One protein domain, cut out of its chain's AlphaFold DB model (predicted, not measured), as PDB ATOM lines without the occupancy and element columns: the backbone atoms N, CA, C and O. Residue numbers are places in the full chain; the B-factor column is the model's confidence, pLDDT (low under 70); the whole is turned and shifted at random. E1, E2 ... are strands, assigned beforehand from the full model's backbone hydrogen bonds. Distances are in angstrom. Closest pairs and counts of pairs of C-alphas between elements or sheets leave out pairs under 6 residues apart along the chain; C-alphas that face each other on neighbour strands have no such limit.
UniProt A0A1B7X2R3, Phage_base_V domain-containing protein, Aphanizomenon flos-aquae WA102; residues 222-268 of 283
ATOM      1  N   GLU A 222     219.883 137.297 151.703       94.12
ATOM      2  CA  GLU A 222     219.908 137.984 150.406       94.12
ATOM      3  C   GLU A 222     220.343 137.031 149.290       94.12
ATOM      4  O   GLU A 222     221.320 136.295 149.431       94.12
ATOM      5  N   ILE A 223     219.649 137.115 148.157       95.00
ATOM      6  CA  ILE A 223     220.106 136.631 146.855       95.00
ATOM      7  C   ILE A 223     220.325 137.859 145.982       95.00
ATOM      8  O   ILE A 223     219.437 138.701 145.875       95.00
ATOM      9  N   LYS A 224     221.480 137.953 145.329       95.44
ATOM     10  CA  LYS A 224     221.782 139.034 144.390       95.44
ATOM     11  C   LYS A 224     222.602 138.541 143.217       95.44
ATOM     12  O   LYS A 224     223.282 137.522 143.319       95.44
ATOM     13  N   ASN A 225     222.582 139.297 142.131       95.38
ATOM     14  CA  ASN A 225     223.502 139.103 141.019       95.38
ATOM     15  C   ASN A 225     224.478 140.279 140.874       95.38
ATOM     16  O   ASN A 225     224.371 141.299 141.556       95.38
ATOM     17  N   ALA A 226     225.446 140.122 139.969       94.94
ATOM     18  CA  ALA A 226     226.453 141.145 139.686       94.94
ATOM     19  C   ALA A 226     225.858 142.435 139.089       94.94
ATOM     20  O   ALA A 226     226.457 143.498 139.215       94.94
ATOM     21  N   SER A 227     224.669 142.354 138.486       95.88
ATOM     22  CA  SER A 227     223.945 143.493 137.916       95.88
ATOM     23  C   SER A 227     223.163 144.302 138.957       95.88
ATOM     24  O   SER A 227     222.460 145.236 138.584       95.88
ATOM     25  N   GLY A 228     223.245 143.956 140.247       94.75
ATOM     26  CA  GLY A 228     222.617 144.699 141.344       94.75
ATOM     27  C   GLY A 228     221.155 144.344 141.628       94.75
ATOM     28  O   GLY A 228     220.582 144.897 142.560       94.75
ATOM     29  N   GLN A 229     220.558 143.409 140.884       97.50
ATOM     30  CA  GLN A 229     219.222 142.893 141.197       97.50
ATOM     31  C   GLN A 229     219.303 142.030 142.457       97.50
ATOM     32  O   GLN A 229     220.225 141.213 142.582       97.50
ATOM     33  N   ARG A 230     218.347 142.181 143.377       95.88
ATOM     34  CA  ARG A 230     218.341 141.424 144.632       95.88
ATOM     35  C   ARG A 230     216.952 141.074 145.146       95.88
ATOM     36  O   ARG A 230     215.979 141.795 144.943       95.88
ATOM     37  N   PHE A 231     216.913 139.984 145.900       95.69
ATOM     38  CA  PHE A 231     215.805 139.594 146.755       95.69
ATOM     39  C   PHE A 231     216.313 139.438 148.188       95.69
ATOM     40  O   PHE A 231     217.280 138.710 148.421       95.69
ATOM     41  N   ARG A 232     215.692 140.132 149.144       93.12
ATOM     42  CA  ARG A 232     216.158 140.195 150.536       93.12
ATOM     43  C   ARG A 232     215.019 140.001 151.529       93.12
ATOM     44  O   ARG A 232     213.944 140.572 151.366       93.12
ATOM     45  N   PHE A 233     215.307 139.278 152.609       92.12
ATOM     46  CA  PHE A 233     214.455 139.151 153.791       92.12
ATOM     47  C   PHE A 233     215.162 139.757 155.003       92.12
ATOM     48  O   PHE A 233     216.234 139.287 155.390       92.12
ATOM     49  N   GLY A 234     214.547 140.769 155.618       89.19
ATOM     50  CA  GLY A 234     215.080 141.440 156.805       89.19
ATOM     51  C   GLY A 234     216.049 142.586 156.491       89.19
ATOM     52  O   GLY A 234     216.246 142.968 155.335       89.19
ATOM     53  N   GLY A 235     216.640 143.156 157.544       79.75
ATOM     54  CA  GLY A 235     217.556 144.298 157.470       79.75
ATOM     55  C   GLY A 235     217.433 145.252 158.662       79.75
ATOM     56  O   GLY A 235     216.501 145.172 159.459       79.75
ATOM     57  N   SER A 236     218.387 146.181 158.778       65.12
ATOM     58  CA  SER A 236     218.501 147.105 159.920       65.12
ATOM     59  C   SER A 236     217.365 148.138 160.027       65.12
ATOM     60  O   SER A 236     217.201 148.739 161.083       65.12
ATOM     61  N   ASN A 237     216.565 148.326 158.971       56.22
ATOM     62  CA  ASN A 237     215.481 149.316 158.887       56.22
ATOM     63  C   ASN A 237     214.089 148.656 158.881       56.22
ATOM     64  O   ASN A 237     213.246 148.961 158.040       56.22
ATOM     65  N   GLY A 238     213.853 147.733 159.816       60.00
ATOM     66  CA  GLY A 238     212.600 146.980 159.909       60.00
ATOM     67  C   GLY A 238     212.568 145.762 158.980       60.00
ATOM     68  O   GLY A 238     213.282 145.697 157.981       60.00
ATOM     69  N   GLY A 239     211.760 144.762 159.345       72.75
ATOM     70  CA  GLY A 239     211.646 143.464 158.667       72.75
ATOM     71  C   GLY A 239     210.963 143.540 157.301       72.75
ATOM     72  O   GLY A 239     209.909 142.947 157.099       72.75
ATOM     73  N   ILE A 240     211.542 144.299 156.375       81.12
ATOM     74  CA  ILE A 240     211.052 144.439 155.009       81.12
ATOM     75  C   ILE A 240     211.491 143.208 154.208       81.12
ATOM     76  O   ILE A 240     212.638 142.761 154.295       81.12
ATOM     77  N   ILE A 241     210.567 142.673 153.414       91.31
ATOM     78  CA  ILE A 241     210.879 141.772 152.304       91.31
ATOM     79  C   ILE A 241     210.983 142.656 151.061       91.31
ATOM     80  O   ILE A 241     210.035 143.368 150.735       91.31
ATOM     81  N   GLU A 242     212.141 142.658 150.405       92.06
ATOM     82  CA  GLU A 242     212.445 143.573 149.301       92.06
ATOM     83  C   GLU A 242     212.804 142.795 148.036       92.06
ATOM     84  O   GLU A 242     213.668 141.917 148.066       92.06
ATOM     85  N   LEU A 243     212.170 143.166 146.923       94.56
ATOM     86  CA  LEU A 243     212.564 142.782 145.574       94.56
ATOM     87  C   LEU A 243     213.012 144.045 144.831       94.56
ATOM     88  O   LEU A 243     212.183 144.873 144.460       94.56
ATOM     89  N   ASP A 244     214.322 144.191 144.647       94.25
ATOM     90  CA  ASP A 244     214.939 145.313 143.938       94.25
ATOM     91  C   ASP A 244     215.423 144.838 142.566       94.25
ATOM     92  O   ASP A 244     216.257 143.936 142.441       94.25
ATOM     93  N   LEU A 245     214.862 145.440 141.524       96.56
ATOM     94  CA  LEU A 245     215.115 145.081 140.132       96.56
ATOM     95  C   LEU A 245     216.209 145.945 139.496       96.56
ATOM     96  O   LEU A 245     216.514 145.756 138.319       96.56
ATOM     97  N   ASN A 246     216.771 146.903 140.240       95.88
ATOM     98  CA  ASN A 246     217.791 147.837 139.772       95.88
ATOM     99  C   ASN A 246     217.427 148.490 138.420       95.88
ATOM    100  O   ASN A 246     218.168 148.409 137.440       95.88
ATOM    101  N   GLY A 247     216.215 149.049 138.336       94.56
ATOM    102  CA  GLY A 247     215.686 149.692 137.123       94.56
ATOM    103  C   GLY A 247     215.263 148.739 135.995       94.56
ATOM    104  O   GLY A 247     214.830 149.209 134.945       94.56
ATOM    105  N   SER A 248     215.362 147.421 136.187       95.88
ATOM    106  CA  SER A 248     214.871 146.423 135.228       95.88
ATOM    107  C   SER A 248     213.362 146.196 135.353       95.88
ATOM    108  O   SER A 248     212.763 146.433 136.402       95.88
ATOM    109  N   ASN A 249     212.750 145.667 134.293       93.75
ATOM    110  CA  ASN A 249     211.336 145.293 134.298       93.75
ATOM    111  C   ASN A 249     211.085 144.008 135.104       93.75
ATOM    112  O   ASN A 249     211.900 143.083 135.085       93.75
ATOM    113  N   MET A 250     209.912 143.917 135.739       92.88
ATOM    114  CA  MET A 250     209.345 142.656 136.222       92.88
ATOM    115  C   MET A 250     208.361 142.122 135.184       92.88
ATOM    116  O   MET A 250     207.346 142.758 134.918       92.88
ATOM    117  N   ASN A 251     208.629 140.933 134.647       90.31
ATOM    118  CA  ASN A 251     207.706 140.248 133.745       90.31
ATOM    119  C   ASN A 251     207.039 139.078 134.479       90.31
ATOM    120  O   ASN A 251     207.726 138.176 134.954       90.31
ATOM    121  N   LEU A 252     205.706 139.071 134.532       88.94
ATOM    122  CA  LEU A 252     204.899 137.980 135.086       88.94
ATOM    123  C   LEU A 252     204.221 137.244 133.925       88.94
ATOM    124  O   LEU A 252     203.316 137.775 133.289       88.94
ATOM    125  N   ILE A 253     204.709 136.047 133.604       89.00
ATOM    126  CA  ILE A 253     204.314 135.285 132.409       89.00
ATOM    127  C   ILE A 253     203.457 134.090 132.835       89.00
ATOM    128  O   ILE A 253     203.775 133.430 133.822       89.00
ATOM    129  N   ASN A 254     202.386 133.803 132.085       88.00
ATOM    130  CA  ASN A 254     201.401 132.748 132.382       88.00
ATOM    131  C   ASN A 254     200.701 132.902 133.752       88.00
ATOM    132  O   ASN A 254     200.252 131.915 134.332       88.00
ATOM    133  N   ALA A 255     200.602 134.132 134.266       87.44
ATOM    134  CA  ALA A 255     199.841 134.456 135.470       87.44
ATOM    135  C   ALA A 255     198.401 134.854 135.109       87.44
ATOM    136  O   ALA A 255     198.181 135.563 134.128       87.44
ATOM    137  N   THR A 256     197.428 134.422 135.911       88.00
ATOM    138  CA  THR A 256     196.018 134.824 135.762       88.00
ATOM    139  C   THR A 256     195.615 135.954 136.713       88.00
ATOM    140  O   THR A 256     194.668 136.675 136.415       88.00
ATOM    141  N   ASP A 257     196.318 136.131 137.837       86.19
ATOM    142  CA  ASP A 257     196.007 137.138 138.860       86.19
ATOM    143  C   ASP A 257     197.226 137.430 139.759       86.19
ATOM    144  O   ASP A 257     198.145 136.613 139.866       86.19
ATOM    145  N   ILE A 258     197.208 138.580 140.437       88.19
ATOM    146  CA  ILE A 258     198.115 138.952 141.531       88.19
ATOM    147  C   ILE A 258     197.249 139.390 142.712       88.19
ATOM    148  O   ILE A 258     196.417 140.285 142.564       88.19
ATOM    149  N   GLN A 259     197.454 138.806 143.897       87.50
ATOM    150  CA  GLN A 259     196.589 139.043 145.058       87.50
ATOM    151  C   GLN A 259     197.343 139.473 146.321       87.50
ATOM    152  O   GLN A 259     198.457 139.022 146.580       87.50
ATOM    153  N   ILE A 260     196.678 140.271 147.162       89.81
ATOM    154  CA  ILE A 260     197.064 140.541 148.556       89.81
ATOM    155  C   ILE A 260     195.861 140.238 149.451       89.81
ATOM    156  O   ILE A 260     194.764 140.741 149.211       89.81
ATOM    157  N   ASN A 261     196.050 139.414 150.489       89.19
ATOM    158  CA  ASN A 261     194.979 138.963 151.394       89.19
ATOM    159  C   ASN A 261     193.752 138.394 150.647       89.19
ATOM    160  O   ASN A 261     192.609 138.684 151.004       89.19
ATOM    161  N   GLY A 262     193.991 137.630 149.575       86.94
ATOM    162  CA  GLY A 262     192.942 137.026 148.744       86.94
ATOM    163  C   GLY A 262     192.174 138.003 147.846       86.94
ATOM    164  O   GLY A 262     191.180 137.612 147.242       86.94
ATOM    165  N   LYS A 263     192.591 139.274 147.763       88.81
ATOM    166  CA  LYS A 263     191.996 140.280 146.875       88.81
ATOM    167  C   LYS A 263     192.906 140.527 145.682       88.81
ATOM    168  O   LYS A 263     194.079 140.846 145.883       88.81
ATOM    169  N   SER A 264     192.358 140.421 144.474       85.19
ATOM    170  CA  SER A 264     193.042 140.785 143.232       85.19
ATOM    171  C   SER A 264     193.445 142.252 143.276       85.19
ATOM    172  O   SER A 264     192.615 143.133 143.507       85.19
ATOM    173  N   ILE A 265     194.733 142.504 143.083       84.00
ATOM    174  CA  ILE A 265     195.291 143.851 142.940       84.00
ATOM    175  C   ILE A 265     195.626 144.167 141.479       84.00
ATOM    176  O   ILE A 265     195.833 145.329 141.145       84.00
ATOM    177  N   ALA A 266     195.659 143.149 140.611       70.69
ATOM    178  CA  ALA A 266     195.807 143.300 139.171       70.69
ATOM    179  C   ALA A 266     195.177 142.103 138.439       70.69
ATOM    180  O   ALA A 266     195.715 140.997 138.470       70.69
ATOM    181  N   THR A 267     194.067 142.342 137.737       66.56
ATOM    182  CA  THR A 267     193.449 141.347 136.851       66.56
ATOM    183  C   THR A 267     194.072 141.456 135.460       66.56
ATOM    184  O   THR A 267     193.837 142.428 134.740       66.56
ATOM    185  N   ILE A 268     194.878 140.467 135.067       66.88
ATOM    186  CA  ILE A 268     195.560 140.458 133.765       66.88
ATOM    187  C   ILE A 268     194.536 140.131 132.665       66.88
ATOM    188  O   ILE A 268     193.923 139.067 132.678       66.88
TER     189      ILE A 268
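This is residues 222 to 268 of the 283 residues of the protein "Phage_base_V domain-containing protein" of Aphanizomenon flos-aquae WA102 (UniProt A0A1B7X2R3). Two small antiparallel pieces, a three-strand sheet E1 to E3 and a two-strand hairpin E4 and E5, stand apart like two lobes, with a long strandless stretch, residues 245 to 256, bridging the open space between them. The printed part has 47 residues, with no named helix and five named strands in the order E1, E2, E3, E4, E5. The first sheet runs E1 - E2 - E3 and the second E4 - E5, both all antiparallel. The class is all strand, though under half of the residues, 21 of 47, are in named elements. The whole is loose, with a radius of gyration of the C-alphas of 13.5 A and spans of 32 by 25 by 15 A.

E1, residues 222 to 224, and E2, residues 230 to 234, are antiparallel neighbours at 171 degrees and form a hairpin. Their C-alphas 224 and 230 face each other at 4.2 A, and N 231 and O 223 are within hydrogen-bond range at 2.8 A. E3, residues 241 to 244, forms a hairpin with E2, antiparallel at 161 degrees. C-alphas 231 and 243 face each other at 4.7 A, and N 232 and O 242 are within hydrogen-bond range at 2.9 A. E1, E2 and E3 make a meander, each strand the antiparallel neighbour of the one before; E2 is the inner strand, and the edge strands E1 and E3 are apart. E4, residues 257 to 260, and E5, residues 263 to 267, form a third hairpin, antiparallel at 147 degrees. C-alphas 259 and 264 face each other at 4.4 A, and N 265 and O 258 are within hydrogen-bond range at 2.8 A. E4 and E5 are each apart from E1, E2 and E3.

E1 begins with C-alpha 222 at (219.908, 137.984, 150.406) and is 6.4 A long from first to last C-alpha. E2 measures 12.6 A and E3 10.0 A; E3 ends with C-alpha 244 at (214.939, 145.313, 143.938). E4 measures 10.3 A and E5 10.2 A, and E5 ends with C-alpha 267 at (193.449, 141.347, 136.851).

The two C-alphas farthest apart, those of Ser 236 and Asn 254, are 35.5 A apart. The printed part has no cut. The links E1 to E2 and E4 to E5 are tight, E2 to E3 is short, and E3 to E4, with 12 residues, is long. The mean pLDDT of the printed part is 87.4, with residues 236 to 238 and 267 to 268 under 70.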